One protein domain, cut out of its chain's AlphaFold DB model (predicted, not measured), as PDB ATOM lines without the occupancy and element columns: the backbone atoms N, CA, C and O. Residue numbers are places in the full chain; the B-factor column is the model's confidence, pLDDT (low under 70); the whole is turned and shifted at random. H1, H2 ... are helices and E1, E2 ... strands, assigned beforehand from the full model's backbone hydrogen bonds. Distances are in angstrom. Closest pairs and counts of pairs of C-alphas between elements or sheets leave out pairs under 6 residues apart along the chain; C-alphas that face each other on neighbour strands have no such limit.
ATOM      1  N   HIS A 178     -32.352 -48.874   6.767       84.75
ATOM      2  CA  HIS A 178     -33.014 -47.682   6.245       84.75
ATOM      3  C   HIS A 178     -34.113 -47.140   7.177       84.75
ATOM      4  O   HIS A 178     -34.285 -45.925   7.235       84.75
ATOM      5  N   ASP A 179     -34.772 -47.982   7.985       86.19
ATOM      6  CA  ASP A 179     -35.727 -47.537   9.018       86.19
ATOM      7  C   ASP A 179     -35.033 -46.744  10.143       86.19
ATOM      8  O   ASP A 179     -35.632 -45.878  10.789       86.19
ATOM      9  N   LYS A 180     -33.739 -47.014  10.371       88.62
ATOM     10  CA  LYS A 180     -32.913 -46.319  11.368       88.62
ATOM     11  C   LYS A 180     -32.595 -44.872  10.941       88.62
ATOM     12  O   LYS A 180     -32.384 -44.033  11.815       88.62
ATOM     13  N   LEU A 181     -32.609 -44.559   9.637       91.12
ATOM     14  CA  LEU A 181     -32.205 -43.260   9.076       91.12
ATOM     15  C   LEU A 181     -33.186 -42.135   9.438       91.12
ATOM     16  O   LEU A 181     -34.297 -42.062   8.912       91.12
ATOM     17  N   ASP A 182     -32.756 -41.200  10.288       92.69
ATOM     18  CA  ASP A 182     -33.630 -40.144  10.814       92.69
ATOM     19  C   ASP A 182     -34.294 -39.270   9.750       92.69
ATOM     20  O   ASP A 182     -35.444 -38.894   9.940       92.69
ATOM     21  N   PHE A 183     -33.629 -38.986   8.626       93.25
ATOM     22  CA  PHE A 183     -34.183 -38.170   7.535       93.25
ATOM     23  C   PHE A 183     -35.231 -38.903   6.673       93.25
ATOM     24  O   PHE A 183     -35.922 -38.270   5.876       93.25
ATOM     25  N   LEU A 184     -35.361 -40.228   6.814       92.50
ATOM     26  CA  LEU A 184     -36.320 -41.049   6.065       92.50
ATOM     27  C   LEU A 184     -37.646 -41.247   6.829       92.50
ATOM     28  O   LEU A 184     -38.703 -41.447   6.211       92.50
ATOM     29  N   LYS A 185     -37.586 -41.161   8.169       90.88
ATOM     30  CA  LYS A 185     -38.721 -41.303   9.098       90.88
ATOM     31  C   LYS A 185     -39.827 -40.287   8.756       90.88
ATOM     32  O   LYS A 185     -39.503 -39.123   8.518       90.88
ATOM     33  N   PRO A 186     -41.123 -40.665   8.762       87.38
ATOM     34  CA  PRO A 186     -42.201 -39.820   8.231       87.38
ATOM     35  C   PRO A 186     -42.257 -38.383   8.774       87.38
ATOM     36  O   PRO A 186     -42.468 -37.465   7.993       87.38
ATOM     37  N   ALA A 187     -42.009 -38.178  10.073       87.88
ATOM     38  CA  ALA A 187     -42.042 -36.854  10.711       87.88
ATOM     39  C   ALA A 187     -40.873 -35.925  10.314       87.88
ATOM     40  O   ALA A 187     -40.987 -34.708  10.413       87.88
ATOM     41  N   ASN A 188     -39.753 -36.494   9.860       92.50
ATOM     42  CA  ASN A 188     -38.530 -35.765   9.510       92.50
ATOM     43  C   ASN A 188     -38.315 -35.653   7.994       92.50
ATOM     44  O   ASN A 188     -37.425 -34.921   7.552       92.50
ATOM     45  N   ARG A 189     -39.084 -36.413   7.201       93.88
ATOM     46  CA  ARG A 189     -38.932 -36.506   5.749       93.88
ATOM     47  C   ARG A 189     -39.131 -35.141   5.104       93.88
ATOM     48  O   ARG A 189     -40.113 -34.454   5.370       93.88
ATOM     49  N   LYS A 190     -38.219 -34.782   4.204       95.12
ATOM     50  CA  LYS A 190     -38.283 -33.547   3.422       95.12
ATOM     51  C   LYS A 190     -38.171 -33.837   1.938       95.12
ATOM     52  O   LYS A 190     -37.469 -34.768   1.555       95.12
ATOM     53  N   ASP A 191     -38.837 -33.031   1.123       94.06
ATOM     54  CA  ASP A 191     -38.697 -33.071  -0.333       94.06
ATOM     55  C   ASP A 191     -37.378 -32.424  -0.798       94.06
ATOM     56  O   ASP A 191     -36.637 -31.849  -0.000       94.06
ATOM     57  N   ALA A 192     -37.072 -32.468  -2.098       92.81
ATOM     58  CA  ALA A 192     -35.839 -31.887  -2.644       92.81
ATOM     59  C   ALA A 192     -35.706 -30.353  -2.472       92.81
ATOM     60  O   ALA A 192     -34.650 -29.802  -2.772       92.81
ATOM     61  N   SER A 193     -36.742 -29.656  -1.989       92.38
ATOM     62  CA  SER A 193     -36.705 -28.231  -1.617       92.38
ATOM     63  C   SER A 193     -36.625 -28.011  -0.095       92.38
ATOM     64  O   SER A 193     -36.726 -26.876   0.366       92.38
ATOM     65  N   GLY A 194     -36.455 -29.073   0.700       93.25
ATOM     66  CA  GLY A 194     -36.347 -29.015   2.160       93.25
ATOM     67  C   GLY A 194     -37.681 -28.873   2.903       93.25
ATOM     68  O   GLY A 194     -37.678 -28.574   4.101       93.25
ATOM     69  N   ARG A 195     -38.817 -29.070   2.220       94.00
ATOM     70  CA  ARG A 195     -40.170 -28.879   2.771       94.00
ATOM     71  C   ARG A 195     -40.686 -30.187   3.372       94.00
ATOM     72  O   ARG A 195     -40.452 -31.246   2.797       94.00
ATOM     73  N   GLY A 196     -41.363 -30.113   4.519       93.12
ATOM     74  CA  GLY A 196     -41.983 -31.273   5.181       93.12
ATOM     75  C   GLY A 196     -43.361 -31.640   4.603       93.12
ATOM     76  O   GLY A 196     -43.894 -30.865   3.805       93.12
ATOM     77  N   PRO A 197     -43.957 -32.780   5.009       89.69
ATOM     78  CA  PRO A 197     -45.160 -33.333   4.374       89.69
ATOM     79  C   PRO A 197     -46.409 -32.449   4.479       89.69
ATOM     80  O   PRO A 197     -47.252 -32.479   3.589       89.69
ATOM     81  N   ASP A 198     -46.513 -31.634   5.533       90.62
ATOM     82  CA  ASP A 198     -47.641 -30.721   5.767       90.62
ATOM     83  C   ASP A 198     -47.585 -29.434   4.915       90.62
ATOM     84  O   ASP A 198     -48.489 -28.600   4.972       90.62
ATOM     85  N   HIS A 199     -46.522 -29.234   4.128       89.88
ATOM     86  CA  HIS A 199     -46.368 -28.056   3.276       89.88
ATOM     87  C   HIS A 199     -47.187 -28.199   1.972       89.88
ATOM     88  O   HIS A 199     -46.971 -29.168   1.246       89.88
ATOM     89  N   PRO A 200     -48.028 -27.222   1.568       86.38
ATOM     90  CA  PRO A 200     -48.901 -27.347   0.390       86.38
ATOM     91  C   PRO A 200     -48.199 -27.755  -0.918       86.38
ATOM     92  O   PRO A 200     -48.701 -28.591  -1.662       86.38
ATOM     93  N   ASP A 201     -47.013 -27.198  -1.194       86.62
ATOM     94  CA  ASP A 201     -46.232 -27.524  -2.399       86.62
ATOM     95  C   ASP A 201     -45.348 -28.790  -2.312       86.62
ATOM     96  O   ASP A 201     -44.582 -29.030  -3.260       86.62
ATOM     97  N   PHE A 202     -45.389 -29.546  -1.203       89.62
ATOM     98  CA  PHE A 202     -44.548 -30.727  -0.947       89.62
ATOM     99  C   PHE A 202     -44.558 -31.700  -2.135       89.62
ATOM    100  O   PHE A 202     -45.613 -32.013  -2.689       89.62
ATOM    101  N   ASP A 203     -43.376 -32.160  -2.557       89.31
ATOM    102  CA  ASP A 203     -43.241 -33.103  -3.674       89.31
ATOM    103  C   ASP A 203     -42.854 -34.509  -3.168       89.31
ATOM    104  O   ASP A 203     -41.659 -34.789  -3.013       89.31
ATOM    105  N   PRO A 204     -43.833 -35.410  -2.915       89.69
ATOM    106  CA  PRO A 204     -43.591 -36.736  -2.331       89.69
ATOM    107  C   PRO A 204     -42.758 -37.661  -3.231       89.69
ATOM    108  O   PRO A 204     -42.258 -38.684  -2.765       89.69
ATOM    109  N   ARG A 205     -42.581 -37.289  -4.505       89.81
ATOM    110  CA  ARG A 205     -41.730 -37.972  -5.486       89.81
ATOM    111  C   ARG A 205     -40.239 -37.683  -5.270       89.81
ATOM    112  O   ARG A 205     -39.402 -38.185  -6.010       89.81
ATOM    113  N   THR A 206     -39.873 -36.858  -4.287       93.56
ATOM    114  CA  THR A 206     -38.484 -36.447  -4.030       93.56
ATOM    115  C   THR A 206     -38.127 -36.522  -2.546       93.56
ATOM    116  O   THR A 206     -39.001 -36.464  -1.684       93.56
ATOM    117  N   LEU A 207     -36.831 -36.638  -2.243       95.81
ATOM    118  CA  LEU A 207     -36.307 -36.779  -0.883       95.81
ATOM    119  C   LEU A 207     -35.028 -35.950  -0.698       95.81
ATOM    120  O   LEU A 207     -34.074 -36.095  -1.461       95.81
ATOM    121  N   GLN A 208     -34.958 -35.146   0.363       96.56
ATOM    122  CA  GLN A 208     -33.713 -34.523   0.809       96.56
ATOM    123  C   GLN A 208     -32.825 -35.563   1.507       96.56
ATOM    124  O   GLN A 208     -33.122 -36.010   2.613       96.56
ATOM    125  N   VAL A 209     -31.706 -35.920   0.873       95.94
ATOM    126  CA  VAL A 209     -30.670 -36.782   1.461       95.94
ATOM    127  C   VAL A 209     -29.511 -35.895   1.938       95.94
ATOM    128  O   VAL A 209     -28.984 -35.137   1.123       95.94
ATOM    129  N   PRO A 210     -29.092 -35.938   3.218       95.75
ATOM    130  CA  PRO A 210     -28.028 -35.065   3.720       95.75
ATOM    131  C   PRO A 210     -26.651 -35.348   3.096       95.75
ATOM    132  O   PRO A 210     -26.194 -36.492   3.076       95.75
ATOM    133  N   ASP A 211     -25.914 -34.304   2.700       94.12
ATOM    134  CA  ASP A 211     -24.549 -34.445   2.156       94.12
ATOM    135  C   ASP A 211     -23.569 -35.113   3.134       94.12
ATOM    136  O   ASP A 211     -22.645 -35.810   2.720       94.12
ATOM    137  N   ALA A 212     -23.773 -34.933   4.443       93.88
ATOM    138  CA  ALA A 212     -22.992 -35.613   5.476       93.88
ATOM    139  C   ALA A 212     -23.182 -37.143   5.442       93.88
ATOM    140  O   ALA A 212     -22.227 -37.884   5.651       93.88
ATOM    141  N   PHE A 213     -24.387 -37.619   5.111       93.38
ATOM    142  CA  PHE A 213     -24.668 -39.042   4.918       93.38
ATOM    143  C   PHE A 213     -24.078 -39.549   3.592       93.38
ATOM    144  O   PHE A 213     -23.386 -40.569   3.576       93.38
ATOM    145  N   LEU A 214     -24.243 -38.792   2.496       91.69
ATOM    146  CA  LEU A 214     -23.676 -39.132   1.180       91.69
ATOM    147  C   LEU A 214     -22.139 -39.238   1.181       91.69
ATOM    148  O   LEU A 214     -21.576 -39.981   0.378       91.69
ATOM    149  N   LYS A 215     -21.450 -38.526   2.082       91.81
ATOM    150  CA  LYS A 215     -19.995 -38.640   2.277       91.81
ATOM    151  C   LYS A 215     -19.572 -39.976   2.902       91.81
ATOM    152  O   LYS A 215     -18.488 -40.469   2.578       91.81
ATOM    153  N   ASN A 216     -20.419 -40.571   3.739       90.38
ATOM    154  CA  ASN A 216     -20.074 -41.738   4.553       90.38
ATOM    155  C   ASN A 216     -20.370 -43.075   3.855       90.38
ATOM    156  O   ASN A 216     -19.611 -44.021   4.038       90.38
ATOM    157  N   VAL A 217     -21.403 -43.143   3.009       89.62
ATOM    158  CA  VAL A 217     -21.727 -44.353   2.225       89.62
ATOM    159  C   VAL A 217     -20.668 -44.676   1.150       89.62
ATOM    160  O   VAL A 217     -19.756 -43.882   0.861       89.62
ATOM    161  N   SER A 218     -20.779 -45.860   0.537       90.62
ATOM    162  CA  SER A 218     -19.940 -46.234  -0.609       90.62
ATOM    163  C   SER A 218     -20.241 -45.367  -1.849       90.62
ATOM    164  O   SER A 218     -21.346 -44.834  -1.986       90.62
ATOM    165  N   PRO A 219     -19.297 -45.226  -2.798       92.56
ATOM    166  CA  PRO A 219     -19.510 -44.445  -4.019       92.56
ATOM    167  C   PRO A 219     -20.714 -44.885  -4.868       92.56
ATOM    168  O   PRO A 219     -21.443 -44.038  -5.383       92.56
ATOM    169  N   ALA A 220     -20.962 -46.197  -4.975       89.50
ATOM    170  CA  ALA A 220     -22.107 -46.742  -5.708       89.50
ATOM    171  C   ALA A 220     -23.437 -46.447  -4.990       89.50
ATOM    172  O   ALA A 220     -24.380 -45.964  -5.616       89.50
ATOM    173  N   GLN A 221     -23.495 -46.618  -3.665       90.69
ATOM    174  CA  GLN A 221     -24.655 -46.202  -2.868       90.69
ATOM    175  C   GLN A 221     -24.884 -44.686  -2.953       90.69
ATOM    176  O   GLN A 221     -26.028 -44.247  -3.020       90.69
ATOM    177  N   ALA A 222     -23.828 -43.867  -3.016       94.12
ATOM    178  CA  ALA A 222     -23.961 -42.425  -3.212       94.12
ATOM    179  C   ALA A 222     -24.546 -42.068  -4.592       94.12
ATOM    180  O   ALA A 222     -25.319 -41.116  -4.680       94.12
ATOM    181  N   GLN A 223     -24.228 -42.814  -5.659       95.19
ATOM    182  CA  GLN A 223     -24.929 -42.689  -6.948       95.19
ATOM    183  C   GLN A 223     -26.410 -43.077  -6.805       95.19
ATOM    184  O   GLN A 223     -27.277 -42.296  -7.195       95.19
ATOM    185  N   TRP A 224     -26.717 -44.221  -6.182       95.25
ATOM    186  CA  TRP A 224     -28.097 -44.676  -5.969       95.25
ATOM    187  C   TRP A 224     -28.934 -43.665  -5.170       95.25
ATOM    188  O   TRP A 224     -29.995 -43.250  -5.629       95.25
ATOM    189  N   TRP A 225     -28.436 -43.169  -4.031       95.81
ATOM    190  CA  TRP A 225     -29.139 -42.175  -3.206       95.81
ATOM    191  C   TRP A 225     -29.309 -40.821  -3.921       95.81
ATOM    192  O   TRP A 225     -30.312 -40.144  -3.700       95.81
ATOM    193  N   LYS A 226     -28.387 -40.436  -4.821       96.44
ATOM    194  CA  LYS A 226     -28.534 -39.255  -5.701       96.44
ATOM    195  C   LYS A 226     -29.593 -39.429  -6.795       96.44
ATOM    196  O   LYS A 226     -30.082 -38.422  -7.305       96.44
ATOM    197  N   ILE A 227     -29.925 -40.666  -7.168       96.00
ATOM    198  CA  ILE A 227     -31.043 -40.969  -8.070       96.00
ATOM    199  C   ILE A 227     -32.336 -41.039  -7.249       96.00
ATOM    200  O   ILE A 227     -33.261 -40.281  -7.525       96.00
ATOM    201  N   LYS A 228     -32.373 -41.827  -6.165       95.06
ATOM    202  CA  LYS A 228     -33.548 -41.991  -5.288       95.06
ATOM    203  C   LYS A 228     -34.055 -40.672  -4.689       95.06
ATOM    204  O   LYS A 228     -35.257 -40.507  -4.520       95.06
ATOM    205  N   SER A 229     -33.181 -39.693  -4.443       96.19
ATOM    206  CA  SER A 229     -33.576 -38.341  -4.008       96.19
ATOM    207  C   SER A 229     -34.438 -37.573  -5.022       96.19
ATOM    208  O   SER A 229     -35.192 -36.679  -4.637       96.19
ATOM    209  N   ARG A 230     -34.353 -37.920  -6.313       94.38
ATOM    210  CA  ARG A 230     -35.052 -37.259  -7.431       94.38
ATOM    211  C   ARG A 230     -36.342 -37.967  -7.860       94.38
ATOM    212  O   ARG A 230     -37.123 -37.367  -8.591       94.38
ATOM    213  N   MET A 231     -36.510 -39.225  -7.454       92.31
ATOM    214  CA  MET A 231     -37.589 -40.137  -7.858       92.31
ATOM    215  C   MET A 231     -37.821 -41.180  -6.751       92.31
ATOM    216  O   MET A 231     -37.566 -42.377  -6.883       92.31
ATOM    217  N   PHE A 232     -38.211 -40.673  -5.584       93.38
ATOM    218  CA  PHE A 232     -38.384 -41.429  -4.343       93.38
ATOM    219  C   PHE A 232     -39.561 -42.420  -4.408       93.38
ATOM    220  O   PHE A 232     -39.543 -43.460  -3.750       93.38
ATOM    221  N   ASP A 233     -40.537 -42.103  -5.255       89.44
ATOM    222  CA  ASP A 233     -41.706 -42.896  -5.653       89.44
ATOM    223  C   ASP A 233     -41.388 -44.113  -6.543       89.44
ATOM    224  O   ASP A 233     -42.253 -44.955  -6.768       89.44
ATOM    225  N   THR A 234     -40.162 -44.208  -7.062       88.88
ATOM    226  CA  THR A 234     -39.797 -45.132  -8.142       88.88
ATOM    227  C   THR A 234     -38.882 -46.246  -7.648       88.88
ATOM    228  O   THR A 234     -37.877 -45.966  -6.996       88.88
ATOM    229  N   VAL A 235     -39.174 -47.503  -7.995       87.62
ATOM    230  CA  VAL A 235     -38.303 -48.657  -7.702       87.62
ATOM    231  C   VAL A 235     -37.084 -48.627  -8.628       87.62
ATOM    232  O   VAL A 235     -37.235 -48.600  -9.851       87.62
ATOM    233  N   LEU A 236     -35.873 -48.627  -8.065       88.12
ATOM    234  CA  LEU A 236     -34.630 -48.443  -8.820       88.12
ATOM    235  C   LEU A 236     -33.912 -49.768  -9.097       88.12
ATOM    236  O   LEU A 236     -33.196 -50.277  -8.236       88.12
ATOM    237  N   PHE A 237     -34.026 -50.275 -10.326       86.31
ATOM    238  CA  PHE A 237     -33.220 -51.391 -10.824       86.31
ATOM    239  C   PHE A 237     -31.830 -50.856 -11.184       86.31
ATOM    240  O   PHE A 237     -31.622 -50.284 -12.256       86.31
ATOM    241  N   PHE A 238     -30.881 -51.015 -10.262       86.38
ATOM    242  CA  PHE A 238     -29.549 -50.418 -10.320       86.38
ATOM    243  C   PHE A 238     -28.517 -51.418 -10.848       86.38
ATOM    244  O   PHE A 238     -28.275 -52.452 -10.228       86.38
ATOM    245  N   LYS A 239     -27.921 -51.152 -12.016       83.19
ATOM    246  CA  LYS A 239     -27.001 -52.101 -12.654       83.19
ATOM    247  C   LYS A 239     -25.615 -52.106 -12.012       83.19
ATOM    248  O   LYS A 239     -24.928 -51.079 -11.950       83.19
ATOM    249  N   VAL A 240     -25.158 -53.287 -11.611       82.75
ATOM    250  CA  VAL A 240     -23.801 -53.533 -11.114       82.75
ATOM    251  C   VAL A 240     -23.212 -54.730 -11.860       82.75
ATOM    252  O   VAL A 240     -23.491 -55.896 -11.582       82.75
ATOM    253  N   GLY A 241     -22.410 -54.422 -12.880       81.56
ATOM    254  CA  GLY A 241     -21.803 -55.412 -13.762       81.56
ATOM    255  C   GLY A 241     -22.863 -56.163 -14.568       81.56
ATOM    256  O   GLY A 241     -23.562 -55.584 -15.401       81.56
ATOM    257  N   LYS A 242     -22.979 -57.470 -14.319       76.50
ATOM    258  CA  LYS A 242     -23.925 -58.361 -15.012       76.50
ATOM    259  C   LYS A 242     -25.310 -58.430 -14.349       76.50
ATOM    260  O   LYS A 242     -26.174 -59.143 -14.853       76.50
ATOM    261  N   PHE A 243     -25.529 -57.722 -13.238       77.25
ATOM    262  CA  PHE A 243     -26.738 -57.849 -12.423       77.25
ATOM    263  C   PHE A 243     -27.498 -56.534 -12.279       77.25
ATOM    264  O   PHE A 243     -26.912 -55.452 -12.283       77.25
ATOM    265  N   TYR A 244     -28.812 -56.660 -12.108       81.25
ATOM    266  CA  TYR A 244     -29.654 -55.613 -11.549       81.25
ATOM    267  C   TYR A 244     -29.840 -55.862 -10.061       81.25
ATOM    268  O   TYR A 244     -30.188 -56.976  -9.660       81.25
ATOM    269  N   GLU A 245     -29.609 -54.814  -9.278       81.75
ATOM    270  CA  GLU A 245     -29.698 -54.820  -7.828       81.75
ATOM    271  C   GLU A 245     -30.760 -53.833  -7.341       81.75
ATOM    272  O   GLU A 245     -30.983 -52.782  -7.947       81.75
ATOM    273  N   LEU A 246     -31.406 -54.180  -6.229       83.38
ATOM    274  CA  LEU A 246     -32.365 -53.343  -5.510       83.38
ATOM    275  C   LEU A 246     -31.824 -53.115  -4.092       83.38
ATOM    276  O   LEU A 246     -31.330 -54.064  -3.478       83.38
ATOM    277  N   TYR A 247     -31.911 -51.884  -3.574       86.12
ATOM    278  CA  TYR A 247     -31.364 -51.494  -2.263       86.12
ATOM    279  C   TYR A 247     -32.447 -50.949  -1.327       86.12
ATOM    280  O   TYR A 247     -33.435 -50.361  -1.765       86.12
ATOM    281  N   HIS A 248     -32.213 -51.066  -0.018       89.31
ATOM    282  CA  HIS A 248     -33.042 -50.455   1.027       89.31
ATOM    283  C   HIS A 248     -34.543 -50.789   0.859       89.31
ATOM    284  O   HIS A 248     -34.890 -51.967   0.890       89.31
ATOM    285  N   MET A 249     -35.433 -49.805   0.677       87.19
ATOM    286  CA  MET A 249     -36.868 -50.070   0.483       87.19
ATOM    287  C   MET A 249     -37.174 -50.804  -0.833       87.19
ATOM    288  O   MET A 249     -38.116 -51.587  -0.885       87.19
ATOM    289  N   ASP A 250     -36.350 -50.625  -1.869       86.44
ATOM    290  CA  ASP A 250     -36.533 -51.306  -3.155       86.44
ATOM    291  C   ASP A 250     -36.185 -52.797  -3.040       86.44
ATOM    292  O   ASP A 250     -36.791 -53.630  -3.713       86.44
ATOM    293  N   ALA A 251     -35.268 -53.155  -2.130       82.56
ATOM    294  CA  ALA A 251     -34.998 -54.549  -1.786       82.56
ATOM    295  C   ALA A 251     -36.196 -55.201  -1.074       82.56
ATOM    296  O   ALA A 251     -36.553 -56.328  -1.405       82.56
ATOM    297  N   VAL A 252     -36.858 -54.490  -0.150       82.88
ATOM    298  CA  VAL A 252     -38.067 -54.999   0.527       82.88
ATOM    299  C   VAL A 252     -39.171 -55.286  -0.491       82.88
ATOM    300  O   VAL A 252     -39.697 -56.394  -0.524       82.88
ATOM    301  N   ILE A 253     -39.427 -54.342  -1.401       80.56
ATOM    302  CA  ILE A 253     -40.392 -54.484  -2.504       80.56
ATOM    303  C   ILE A 253     -40.044 -55.681  -3.412       80.56
ATOM    304  O   ILE A 253     -40.925 -56.447  -3.801       80.56
ATOM    305  N   GLY A 254     -38.758 -55.882  -3.720       74.88
ATOM    306  CA  GLY A 254     -38.286 -57.033  -4.494       74.88
ATOM    307  C   GLY A 254     -38.517 -58.385  -3.806       74.88
ATOM    308  O   GLY A 254     -38.805 -59.372  -4.480       74.88
ATOM    309  N   VAL A 255     -38.432 -58.453  -2.478       76.81
ATOM    310  CA  VAL A 255     -38.747 -59.683  -1.733       76.81
ATOM    311  C   VAL A 255     -40.258 -59.890  -1.603       76.81
ATOM    312  O   VAL A 255     -40.726 -60.997  -1.847       76.81
ATOM    313  N   GLU A 256     -41.025 -58.847  -1.275       78.19
ATOM    314  CA  GLU A 256     -42.474 -58.956  -1.038       78.19
ATOM    315  C   GLU A 256     -43.278 -59.271  -2.314       78.19
ATOM    316  O   GLU A 256     -44.153 -60.133  -2.278       78.19
ATOM    317  N   GLU A 257     -42.978 -58.624  -3.448       73.25
ATOM    318  CA  GLU A 257     -43.810 -58.709  -4.666       73.25
ATOM    319  C   GLU A 257     -43.236 -59.653  -5.746       73.25
ATOM    320  O   GLU A 257     -43.982 -60.274  -6.511       73.25
ATOM    321  N   LEU A 258     -41.903 -59.779  -5.822       69.75
ATOM    322  CA  LEU A 258     -41.200 -60.627  -6.803       69.75
ATOM    323  C   LEU A 258     -40.635 -61.926  -6.191       69.75
ATOM    324  O   LEU A 258     -40.018 -62.714  -6.908       69.75
ATOM    325  N   ASN A 259     -40.852 -62.169  -4.890       71.56
ATOM    326  CA  ASN A 259     -40.384 -63.353  -4.153       71.56
ATOM    327  C   ASN A 259     -38.864 -63.602  -4.305       71.56
ATOM    328  O   ASN A 259     -38.401 -64.736  -4.463       71.56
ATOM    329  N   LEU A 260     -38.078 -62.521  -4.298       75.00
ATOM    330  CA  LEU A 260     -36.616 -62.580  -4.327       75.00
ATOM    331  C   LEU A 260     -36.045 -62.931  -2.943       75.00
ATOM    332  O   LEU A 260     -36.730 -62.855  -1.927       75.00
ATOM    333  N   LEU A 261     -34.768 -63.321  -2.894       74.00
ATOM    334  CA  LEU A 261     -34.082 -63.686  -1.652       74.00
ATOM    335  C   LEU A 261     -33.049 -62.623  -1.267       74.00
ATOM    336  O   LEU A 261     -32.138 -62.340  -2.048       74.00
ATOM    337  N   TYR A 262     -33.154 -62.088  -0.047       73.56
ATOM    338  CA  TYR A 262     -32.126 -61.230   0.554       73.56
ATOM    339  C   TYR A 262     -30.755 -61.922   0.528       73.56
ATOM    340  O   TYR A 262     -30.603 -63.021   1.069       73.56
ATOM    341  N   MET A 263     -29.735 -61.281  -0.051       65.62
ATOM    342  CA  MET A 263     -28.374 -61.811   0.034       65.62
ATOM    343  C   MET A 263     -27.793 -61.630   1.438       65.62
ATOM    344  O   MET A 263     -27.957 -60.584   2.062       65.62
ATOM    345  N   LYS A 264     -27.030 -62.623   1.906       55.94
ATOM    346  CA  LYS A 264     -26.216 -62.514   3.120       55.94
ATOM    347  C   LYS A 264     -24.773 -62.178   2.743       55.94
ATOM    348  O   LYS A 264     -24.042 -63.051   2.276       55.94
ATOM    349  N   VAL A 265     -24.357 -60.934   2.969       48.66
ATOM    350  CA  VAL A 265     -22.955 -60.523   2.812       48.66
ATOM    351  C   VAL A 265     -22.100 -61.250   3.858       48.66
ATOM    352  O   VAL A 265     -22.328 -61.122   5.060       48.66
ATOM    353  N   ARG A 266     -21.103 -62.020   3.407       31.94
ATOM    354  CA  ARG A 266     -20.004 -62.497   4.260       31.94
ATOM    355  C   ARG A 266     -18.894 -61.449   4.220       31.94
ATOM    356  O   ARG A 266     -18.239 -61.311   3.193       31.94
ATOM    357  N   THR A 267     -18.663 -60.732   5.317       30.59
ATOM    358  CA  THR A 267     -17.386 -60.024   5.497       30.59
ATOM    359  C   THR A 267     -16.281 -61.029   5.807       30.59
ATOM    360  O   THR A 267     -16.539 -62.021   6.490       30.59
ATOM    361  N   ASP A 281     -25.489 -54.178   4.876       39.81
ATOM    362  CA  ASP A 281     -25.890 -53.904   3.486       39.81
ATOM    363  C   ASP A 281     -26.628 -55.040   2.740       39.81
ATOM    364  O   ASP A 281     -26.026 -55.931   2.142       39.81
ATOM    365  N   TYR A 282     -27.962 -54.971   2.684       49.34
ATOM    366  CA  TYR A 282     -28.769 -55.925   1.913       49.34
ATOM    367  C   TYR A 282     -28.888 -55.551   0.430       49.34
ATOM    368  O   TYR A 282     -29.595 -54.613   0.057       49.34
ATOM    369  N   PHE A 283     -28.232 -56.360  -0.402       47.12
ATOM    370  CA  PHE A 283     -28.343 -56.392  -1.861       47.12
ATOM    371  C   PHE A 283     -29.302 -57.517  -2.302       47.12
ATOM    372  O   PHE A 283     -29.380 -58.565  -1.653       47.12
ATOM    373  N   LEU A 284     -29.972 -57.349  -3.447       41.38
ATOM    374  CA  LEU A 284     -30.631 -58.441  -4.180       41.38
ATOM    375  C   LEU A 284     -29.907 -58.684  -5.504       41.38
ATOM    376  O   LEU A 284     -29.821 -57.770  -6.313       41.38
ATOM    377  N   LEU A 285     -29.434 -59.908  -5.757       36.97
ATOM    378  CA  LEU A 285     -28.896 -60.288  -7.068       36.97
ATOM    379  C   LEU A 285     -29.975 -60.993  -7.898       36.97
ATOM    380  O   LEU A 285     -30.365 -62.121  -7.590       36.97
ATOM    381  N   MET A 286     -30.393 -60.381  -9.008       37.69
ATOM    382  CA  MET A 286     -31.179 -61.068 -10.042       37.69
ATOM    383  C   MET A 286     -30.305 -62.087 -10.791       37.69
ATOM    384  O   MET A 286     -29.770 -61.810 -11.866       37.69
ATOM    385  N   ARG A 287     -30.122 -63.277 -10.207       34.19
ATOM    386  CA  ARG A 287     -29.201 -64.311 -10.705       34.19
ATOM    387  C   ARG A 287     -29.689 -64.934 -12.025       34.19
ATOM    388  O   ARG A 287     -30.388 -65.939 -12.032       34.19
ATOM    389  N   GLY A 288     -29.273 -64.345 -13.148       36.06
ATOM    390  CA  GLY A 288     -29.250 -64.976 -14.478       36.06
ATOM    391  C   GLY A 288     -30.482 -64.809 -15.380       36.06
ATOM    392  O   GLY A 288     -30.413 -65.207 -16.539       36.06
ATOM    393  N   PHE A 289     -31.577 -64.199 -14.912       36.78
ATOM    394  CA  PHE A 289     -32.870 -64.275 -15.619       36.78
ATOM    395  C   PHE A 289     -32.923 -63.576 -16.991       36.78
ATOM    396  O   PHE A 289     -33.589 -64.057 -17.899       36.78
ATOM    397  N   ILE A 290     -32.216 -62.452 -17.154       38.81
ATOM    398  CA  ILE A 290     -32.207 -61.679 -18.412       38.81
ATOM    399  C   ILE A 290     -31.073 -62.138 -19.344       38.81
ATOM    400  O   ILE A 290     -31.274 -62.246 -20.550       38.81
ATOM    401  N   GLY A 291     -29.896 -62.459 -18.795       33.41
ATOM    402  CA  GLY A 291     -28.724 -62.840 -19.593       33.41
ATOM    403  C   GLY A 291     -28.934 -64.113 -20.416       33.41
ATOM    404  O   GLY A 291     -28.595 -64.126 -21.592       33.41
ATOM    405  N   PHE A 292     -29.549 -65.147 -19.827       37.41
ATOM    406  CA  PHE A 292     -29.792 -66.427 -20.504       37.41
ATOM    407  C   PHE A 292     -30.837 -66.332 -21.631       37.41
ATOM    408  O   PHE A 292     -30.745 -67.054 -22.618       37.41
ATOM    409  N   ILE A 293     -31.807 -65.417 -21.512       35.72
ATOM    410  CA  ILE A 293     -32.797 -65.155 -22.569       35.72
ATOM    411  C   ILE A 293     -32.158 -64.353 -23.712       35.72
ATOM    412  O   ILE A 293     -32.334 -64.700 -24.878       35.72
ATOM    413  N   LEU A 294     -31.364 -63.321 -23.394       34.22
ATOM    414  CA  LEU A 294     -30.698 -62.495 -24.408       34.22
ATOM    415  C   LEU A 294     -29.552 -63.221 -25.139       34.22
ATOM    416  O   LEU A 294     -29.276 -62.884 -26.285       34.22
ATOM    417  N   SER A 295     -28.903 -64.223 -24.535       35.97
ATOM    418  CA  SER A 295     -27.799 -64.973 -25.164       35.97
ATOM    419  C   SER A 295     -28.238 -66.204 -25.973       35.97
ATOM    420  O   SER A 295     -27.418 -67.089 -26.221       35.97
ATOM    421  N   LEU A 328     -38.738 -77.009  -8.959       27.28
ATOM    422  CA  LEU A 328     -39.124 -75.847  -8.159       27.28
ATOM    423  C   LEU A 328     -38.932 -74.559  -8.971       27.28
ATOM    424  O   LEU A 328     -39.863 -73.760  -9.068       27.28
ATOM    425  N   THR A 329     -37.786 -74.425  -9.650       30.94
ATOM    426  CA  THR A 329     -37.468 -73.288 -10.528       30.94
ATOM    427  C   THR A 329     -38.557 -73.040 -11.574       30.94
ATOM    428  O   THR A 329     -38.956 -71.893 -11.752       30.94
ATOM    429  N   VAL A 330     -39.107 -74.084 -12.208       26.78
ATOM    430  CA  VAL A 330     -40.168 -73.934 -13.228       26.78
ATOM    431  C   VAL A 330     -41.485 -73.408 -12.642       26.78
ATOM    432  O   VAL A 330     -42.141 -72.564 -13.255       26.78
ATOM    433  N   ARG A 331     -41.874 -73.826 -11.427       25.38
ATOM    434  CA  ARG A 331     -43.050 -73.246 -10.749       25.38
ATOM    435  C   ARG A 331     -42.805 -71.793 -10.334       25.38
ATOM    436  O   ARG A 331     -43.683 -70.954 -10.533       25.38
ATOM    437  N   THR A 332     -41.618 -71.483  -9.815       32.00
ATOM    438  CA  THR A 332     -41.234 -70.111  -9.448       32.00
ATOM    439  C   THR A 332     -41.115 -69.198 -10.674       32.00
ATOM    440  O   THR A 332     -41.472 -68.031 -10.581       32.00
ATOM    441  N   GLN A 333     -40.709 -69.712 -11.840       33.59
ATOM    442  CA  GLN A 333     -40.672 -68.977 -13.114       33.59
ATOM    443  C   GLN A 333     -42.063 -68.517 -13.569       33.59
ATOM    444  O   GLN A 333     -42.239 -67.344 -13.894       33.59
ATOM    445  N   ILE A 334     -43.056 -69.413 -13.552       30.72
ATOM    446  CA  ILE A 334     -44.432 -69.087 -13.965       30.72
ATOM    447  C   ILE A 334     -45.033 -68.028 -13.029       30.72
ATOM    448  O   ILE A 334     -45.561 -67.022 -13.502       30.72
ATOM    449  N   HIS A 335     -44.879 -68.195 -11.711       32.59
ATOM    450  CA  HIS A 335     -45.320 -67.181 -10.749       32.59
ATOM    451  C   HIS A 335     -44.537 -65.867 -10.871       32.59
ATOM    452  O   HIS A 335     -45.152 -64.809 -10.840       32.59
ATOM    453  N   GLY A 336     -43.215 -65.910 -11.067       35.81
ATOM    454  CA  GLY A 336     -42.359 -64.726 -11.177       35.81
ATOM    455  C   GLY A 336     -42.688 -63.845 -12.384       35.81
ATOM    456  O   GLY A 336     -42.719 -62.624 -12.255       35.81
ATOM    457  N   LEU A 337     -43.017 -64.443 -13.534       34.72
ATOM    458  CA  LEU A 337     -43.474 -63.705 -14.718       34.72
ATOM    459  C   LEU A 337     -44.852 -63.058 -14.497       34.72
ATOM    460  O   LEU A 337     -45.045 -61.894 -14.843       34.72
ATOM    461  N   THR A 338     -45.790 -63.769 -13.857       34.31
ATOM    462  CA  THR A 338     -47.097 -63.192 -13.480       34.31
ATOM    463  C   THR A 338     -46.954 -62.090 -12.419       34.31
ATOM    464  O   THR A 338     -47.647 -61.074 -12.492       34.31
ATOM    465  N   SER A 339     -46.023 -62.242 -11.471       37.09
ATOM    466  CA  SER A 339     -45.656 -61.200 -10.507       37.09
ATOM    467  C   SER A 339     -45.064 -59.979 -11.203       37.09
ATOM    468  O   SER A 339     -45.504 -58.881 -10.908       37.09
ATOM    469  N   LEU A 340     -44.133 -60.123 -12.153       39.62
ATOM    470  CA  LEU A 340     -43.509 -58.976 -12.832       39.62
ATOM    471  C   LEU A 340     -44.511 -58.165 -13.682       39.62
ATOM    472  O   LEU A 340     -44.442 -56.933 -13.734       39.62
ATOM    473  N   HIS A 341     -45.492 -58.840 -14.291       42.16
ATOM    474  CA  HIS A 341     -46.635 -58.183 -14.938       42.16
ATOM    475  C   HIS A 341     -47.462 -57.382 -13.919       42.16
ATOM    476  O   HIS A 341     -47.609 -56.167 -14.056       42.16
ATOM    477  N   ARG A 342     -47.881 -58.018 -12.816       40.25
ATOM    478  CA  ARG A 342     -48.619 -57.361 -11.720       40.25
ATOM    479  C   ARG A 342     -47.830 -56.214 -11.059       40.25
ATOM    480  O   ARG A 342     -48.415 -55.186 -10.733       40.25
ATOM    481  N   PHE A 343     -46.514 -56.344 -10.942       47.28
ATOM    482  CA  PHE A 343     -45.577 -55.354 -10.403       47.28
ATOM    483  C   PHE A 343     -45.541 -54.085 -11.265       47.28
ATOM    484  O   PHE A 343     -45.784 -52.985 -10.772       47.28
ATOM    485  N   SER A 344     -45.324 -54.241 -12.576       47.16
ATOM    486  CA  SER A 344     -45.314 -53.122 -13.536       47.16
ATOM    487  C   SER A 344     -46.696 -52.503 -13.787       47.16
ATOM    488  O   SER A 344     -46.777 -51.362 -14.236       47.16
ATOM    489  N   SER A 345     -47.782 -53.212 -13.453       50.91
ATOM    490  CA  SER A 345     -49.154 -52.684 -13.497       50.91
ATOM    491  C   SER A 345     -49.529 -51.769 -12.319       50.91
ATOM    492  O   SER A 345     -50.550 -51.089 -12.399       50.91
ATOM    493  N   LEU A 346     -48.717 -51.712 -11.252       58.09
ATOM    494  CA  LEU A 346     -49.013 -50.938 -10.032       58.09
ATOM    495  C   LEU A 346     -47.878 -50.008  -9.564       58.09
ATOM    496  O   LEU A 346     -48.154 -49.040  -8.855       58.09
ATOM    497  N   LEU A 347     -46.621 -50.278  -9.931       69.50
ATOM    498  CA  LEU A 347     -45.449 -49.518  -9.480       69.50
ATOM    499  C   LEU A 347     -44.704 -48.856 -10.644       69.50
ATOM    500  O   LEU A 347     -44.602 -49.402 -11.741       69.50
ATOM    501  N   GLN A 348     -44.121 -47.687 -10.371       84.19
ATOM    502  CA  GLN A 348     -43.171 -47.029 -11.264       84.19
ATOM    503  C   GLN A 348     -41.783 -47.657 -11.095       84.19
ATOM    504  O   GLN A 348     -41.286 -47.794  -9.973       84.19
ATOM    505  N   VAL A 349     -41.144 -48.022 -12.208       86.00
ATOM    506  CA  VAL A 349     -39.866 -48.746 -12.234       86.00
ATOM    507  C   VAL A 349     -38.857 -48.000 -13.100       86.00
ATOM    508  O   VAL A 349     -39.143 -47.679 -14.251       86.00
ATOM    509  N   ALA A 350     -37.654 -47.757 -12.580       87.62
ATOM    510  CA  ALA A 350     -36.554 -47.156 -13.330       87.62
ATOM    511  C   ALA A 350     -35.420 -48.152 -13.568       87.62
ATOM    512  O   ALA A 350     -34.922 -48.776 -12.630       87.62
ATOM    513  N   ARG A 351     -34.969 -48.238 -14.823       87.44
ATOM    514  CA  ARG A 351     -33.800 -49.018 -15.232       87.44
ATOM    515  C   ARG A 351     -32.581 -48.104 -15.309       87.44
ATOM    516  O   ARG A 351     -32.533 -47.198 -16.145       87.44
ATOM    517  N   ILE A 352     -31.604 -48.356 -14.444       89.50
ATOM    518  CA  ILE A 352     -30.373 -47.573 -14.339       89.50
ATOM    519  C   ILE A 352     -29.225 -48.399 -14.911       89.50
ATOM    520  O   ILE A 352     -28.783 -49.361 -14.284       89.50
ATOM    521  N   GLU A 353     -28.755 -48.033 -16.101       86.75
ATOM    522  CA  GLU A 353     -27.637 -48.700 -16.777       86.75
ATOM    523  C   GLU A 353     -26.291 -48.108 -16.317       86.75
ATOM    524  O   GLU A 353     -26.231 -47.017 -15.747       86.75
ATOM    525  N   GLN A 354     -25.197 -48.821 -16.589       89.94
ATOM    526  CA  GLN A 354     -23.834 -48.289 -16.484       89.94
ATOM    527  C   GLN A 354     -23.475 -47.636 -17.824       89.94
ATOM    528  O   GLN A 354     -23.550 -48.305 -18.854       89.94
ATOM    529  N   THR A 355     -23.115 -46.350 -17.811       93.31
ATOM    530  CA  THR A 355     -22.809 -45.550 -19.017       93.31
ATOM    531  C   THR A 355     -21.312 -45.466 -19.332       93.31
ATOM    532  O   THR A 355     -20.919 -44.898 -20.345       93.31
ATOM    533  N   GLU A 356     -20.476 -46.074 -18.491       92.19
ATOM    534  CA  GLU A 356     -19.035 -46.241 -18.688       92.19
ATOM    535  C   GLU A 356     -18.638 -47.693 -18.406       92.19
ATOM    536  O   GLU A 356     -19.189 -48.335 -17.502       92.19
ATOM    537  N   THR A 357     -17.632 -48.191 -19.122       93.56
ATOM    538  CA  THR A 357     -16.932 -49.428 -18.756       93.56
ATOM    539  C   THR A 357     -15.881 -49.157 -17.660       93.56
ATOM    540  O   THR A 357     -15.543 -47.993 -17.401       93.56
ATOM    541  N   PRO A 358     -15.341 -50.190 -16.981       93.50
ATOM    542  CA  PRO A 358     -14.244 -50.018 -16.023       93.50
ATOM    543  C   PRO A 358     -13.015 -49.323 -16.625       93.50
ATOM    544  O   PRO A 358     -12.364 -48.532 -15.946       93.50
ATOM    545  N   GLU A 359     -12.738 -49.562 -17.907       95.25
ATOM    546  CA  GLU A 359     -11.620 -48.988 -18.660       95.25
ATOM    547  C   GLU A 359     -11.853 -47.489 -18.902       95.25
ATOM    548  O   GLU A 359     -11.023 -46.667 -18.518       95.25
ATOM    549  N   MET A 360     -13.040 -47.107 -19.400       95.19
ATOM    550  CA  MET A 360     -13.438 -45.697 -19.566       95.19
ATOM    551  C   MET A 360     -13.377 -44.915 -18.242       95.19
ATOM    552  O   MET A 360     -12.964 -43.753 -18.203       95.19
ATOM    553  N   MET A 361     -13.767 -45.555 -17.134       95.31
ATOM    554  CA  MET A 361     -13.667 -44.985 -15.787       95.31
ATOM    555  C   MET A 361     -12.208 -44.848 -15.326       95.31
ATOM    556  O   MET A 361     -11.863 -43.836 -14.709       95.31
ATOM    557  N   ALA A 362     -11.343 -45.820 -15.630       94.94
ATOM    558  CA  ALA A 362      -9.916 -45.746 -15.330       94.94
ATOM    559  C   ALA A 362      -9.252 -44.588 -16.089       94.94
ATOM    560  O   ALA A 362      -8.604 -43.749 -15.459       94.94
ATOM    561  N   GLU A 363      -9.502 -44.452 -17.395       95.88
ATOM    562  CA  GLU A 363      -9.054 -43.297 -18.179       95.88
ATOM    563  C   GLU A 363      -9.585 -41.969 -17.614       95.88
ATOM    564  O   GLU A 363      -8.843 -40.995 -17.486       95.88
ATOM    565  N   ARG A 364     -10.879 -41.900 -17.258       95.19
ATOM    566  CA  ARG A 364     -11.471 -40.696 -16.653       95.19
ATOM    567  C   ARG A 364     -10.756 -40.326 -15.353       95.19
ATOM    568  O   ARG A 364     -10.526 -39.144 -15.121       95.19
ATOM    569  N   CYS A 365     -10.372 -41.309 -14.538       94.88
ATOM    570  CA  CYS A 365      -9.588 -41.076 -13.327       94.88
ATOM    571  C   CYS A 365      -8.146 -40.635 -13.628       94.88
ATOM    572  O   CYS A 365      -7.637 -39.771 -12.921       94.88
ATOM    573  N   GLN A 366      -7.500 -41.171 -14.672       93.94
ATOM    574  CA  GLN A 366      -6.162 -40.743 -15.114       93.94
ATOM    575  C   GLN A 366      -6.160 -39.300 -15.646       93.94
ATOM    576  O   GLN A 366      -5.228 -38.545 -15.385       93.94
ATOM    577  N   ARG A 367      -7.231 -38.884 -16.337       94.31
ATOM    578  CA  ARG A 367      -7.432 -37.504 -16.820       94.31
ATOM    579  C   ARG A 367      -7.734 -36.489 -15.702       94.31
ATOM    580  O   ARG A 367      -7.781 -35.290 -15.974       94.31
ATOM    581  N   MET A 368      -7.945 -36.925 -14.458       94.38
ATOM    582  CA  MET A 368      -8.225 -36.055 -13.309       94.38
ATOM    583  C   MET A 368      -6.966 -35.794 -12.473       94.38
ATOM    584  O   MET A 368      -6.283 -36.716 -12.051       94.38
ATOM    585  N   THR A 369      -6.715 -34.532 -12.111       92.31
ATOM    586  CA  THR A 369      -5.560 -34.155 -11.268       92.31
ATOM    587  C   THR A 369      -5.616 -34.756  -9.855       92.31
ATOM    588  O   THR A 369      -4.576 -35.002  -9.249       92.31
ATOM    589  N   ARG A 370      -6.822 -34.963  -9.300       93.12
ATOM    590  CA  ARG A 370      -7.062 -35.565  -7.971       93.12
ATOM    591  C   ARG A 370      -8.397 -36.343  -7.937       93.12
ATOM    592  O   ARG A 370      -9.377 -35.813  -7.417       93.12
ATOM    593  N   PRO A 371      -8.469 -37.575  -8.481       91.31
ATOM    594  CA  PRO A 371      -9.690 -38.384  -8.468       91.31
ATOM    595  C   PRO A 371     -10.037 -38.856  -7.048       91.31
ATOM    596  O   PRO A 371      -9.228 -39.495  -6.368       91.31
ATOM    597  N   THR A 372     -11.258 -38.566  -6.599       93.38
ATOM    598  CA  THR A 372     -11.776 -38.932  -5.272       93.38
ATOM    599  C   THR A 372     -12.305 -40.372  -5.244       93.38
ATOM    600  O   THR A 372     -12.398 -41.038  -6.277       93.38
ATOM    601  N   LYS A 373     -12.743 -40.864  -4.070       92.62
ATOM    602  CA  LYS A 373     -13.459 -42.154  -3.995       92.62
ATOM    603  C   LYS A 373     -14.730 -42.183  -4.859       92.62
ATOM    604  O   LYS A 373     -15.129 -43.256  -5.289       92.62
ATOM    605  N   PHE A 374     -15.358 -41.032  -5.117       91.56
ATOM    606  CA  PHE A 374     -16.597 -40.946  -5.894       91.56
ATOM    607  C   PHE A 374     -16.376 -41.010  -7.407       91.56
ATOM    608  O   PHE A 374     -17.297 -41.380  -8.126       91.56
ATOM    609  N   ASP A 375     -15.165 -40.702  -7.873       92.81
ATOM    610  CA  ASP A 375     -14.797 -40.773  -9.289       92.81
ATOM    611  C   ASP A 375     -14.380 -42.198  -9.690       92.81
ATOM    612  O   ASP A 375     -14.577 -42.598 -10.836       92.81
ATOM    613  N   ARG A 376     -13.874 -42.987  -8.730       93.31
ATOM    614  CA  ARG A 376     -13.431 -44.389  -8.878       93.31
ATOM    615  C   ARG A 376     -14.585 -45.408  -8.935       93.31
ATOM    616  O   ARG A 376     -14.453 -46.534  -8.466       93.31
ATOM    617  N   VAL A 377     -15.722 -45.007  -9.497       93.31
ATOM    618  CA  VAL A 377     -16.810 -45.897  -9.923       93.31
ATOM    619  C   VAL A 377     -17.315 -45.448 -11.287       93.31
ATOM    620  O   VAL A 377     -17.342 -44.250 -11.574       93.31
ATOM    621  N   VAL A 378     -17.728 -46.407 -12.119       94.50
ATOM    622  CA  VAL A 378     -18.353 -46.114 -13.416       94.50
ATOM    623  C   VAL A 378     -19.613 -45.267 -13.235       94.50
ATOM    624  O   VAL A 378     -20.349 -45.438 -12.253       94.50
ATOM    625  N   ASN A 379     -19.869 -44.362 -14.174       94.44
ATOM    626  CA  ASN A 379     -21.098 -43.579 -14.207       94.44
ATOM    627  C   ASN A 379     -22.331 -44.445 -14.519       94.44
ATOM    628  O   ASN A 379     -22.244 -45.535 -15.093       94.44
ATOM    629  N   ARG A 380     -23.486 -43.968 -14.043       94.50
ATOM    630  CA  ARG A 380     -24.783 -44.649 -14.106       94.50
ATOM    631  C   ARG A 380     -25.904 -43.646 -14.284       94.50
ATOM    632  O   ARG A 380     -25.944 -42.640 -13.573       94.50
ATOM    633  N   GLU A 381     -26.837 -43.957 -15.172       92.81
ATOM    634  CA  GLU A 381     -27.910 -43.044 -15.568       92.81
ATOM    635  C   GLU A 381     -29.245 -43.776 -15.728       92.81
ATOM    636  O   GLU A 381     -29.292 -44.975 -16.006       92.81
ATOM    637  N   VAL A 382     -30.348 -43.050 -15.530       92.31
ATOM    638  CA  VAL A 382     -31.707 -43.571 -15.730       92.31
ATOM    639  C   VAL A 382     -31.990 -43.596 -17.230       92.31
ATOM    640  O   VAL A 382     -32.297 -42.564 -17.820       92.31
ATOM    641  N   CYS A 383     -31.894 -44.771 -17.849       87.12
ATOM    642  CA  CYS A 383     -32.100 -44.922 -19.294       87.12
ATOM    643  C   CYS A 383     -33.557 -45.220 -19.676       87.12
ATOM    644  O   CYS A 383     -33.900 -45.171 -20.855       87.12
ATOM    645  N   ARG A 384     -34.407 -45.584 -18.708       86.06
ATOM    646  CA  ARG A 384     -35.833 -45.881 -18.912       86.06
ATOM    647  C   ARG A 384     -36.597 -45.735 -17.597       86.06
ATOM    648  O   ARG A 384     -36.112 -46.209 -16.567       86.06
TER     649      ARG A 384
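Overview. This is residues 178 to 267, 281 to 295 and 328 to 384 of the 694 residues of the protein "Hypothetical protein" of Cyprideis torosa (UniProt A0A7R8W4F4). A small twisted sheet of four strands has H2 packed over one face, with H1 folded against H2 as a helical hairpin. H3 only grazes the sheet and meets the long helix H5, whose first residue, 328, is its far end and which comes in toward the sheet at its last, 344; H6 lies well off the sheet, and residues 366 to 371, of which 366 belongs to H6, stick out. The 162 printed residues run H1, H2, E1, E2, H3, H4, H5, E3, H6, E4, six named helices and four named strands, with a long unnamed stretch first. The sheet, in the order E2, E1, E3, E4, is mixed, and the class is mixed, helices and strands, with under half of the residues in named elements. The whole is compact, with a radius of gyration of the C-alphas of 17.6 A and spans of 47 by 47 by 33 A.

Along the chain. Residues 178 to 210 hold no named element. H1 is residues 211 to 216, its first C-alpha at (-24.549, -34.445, 2.156). H2 is residues 219 to 228, 14.3 A long. E1 is residues 235 to 240, 15.7 A, and E2 residues 243 to 245. H3 is residues 249 to 258, 13.5 A, and H4 residues 291 to 294. H5 is residues 328 to 344, 24.2 A, from C-alpha 328 at (-39.124, -75.847, -8.159). E3 is residues 349 to 354, 16.6 A; H6 is residues 358 to 366, 12.3 A; E4 is residues 380 to 384, 12.1 A, ending at (-35.833, -45.881, -18.912).

Arrangement. E1 and E3 are parallel at 18 degrees, with N 237 and O 350 2.9 A apart. E1 and E2 form a hairpin, antiparallel at 141 degrees, with N 238 and O 245 at 2.9 A. E3 and E4 are antiparallel at 138 degrees, with N 351 and O 384 at 2.9 A; these three N and O pairs are within hydrogen-bond range. H2 is on the sheet at a height of 9.3 A, two layers, a helix on one face of a sheet; it runs along the strands, at 16 degrees to E1 on the local plane. H1 and H2 only just touch, with 3 pairs of C-alphas within 8 A, the closest those of Leu 214 and Ala 222 at 5.5 A. H3 only grazes the sheet, with residues 249 to 254. H5, with residues 336 to 343 alone, touches H3 at a steep tilt of 59 degrees, opposite ways; the closest C-alphas, Leu 258 and Ser 339, are 5.8 A apart. H4 and H6 touch no helix and are not on the sheet. Every O i to N i+4 pair is within hydrogen-bond range in H2, H3, H5 and H6; H1 has 1 of 2, and H4 is too short for one.

Size, cuts and confidence. The C-alphas of Arg 331 and Thr 369, the two farthest apart, are 54.2 A from each other. Residues 268 to 280 and 296 to 327 are not printed; the gaps are 10.7 A and 23.1 A between C-alphas. Of the links printed whole, H6 to E4 is long. The mean pLDDT of the printed part is 77.1, and residue 258, residues 263 to 267, 281 to 295 and 328 to 347 are under 70.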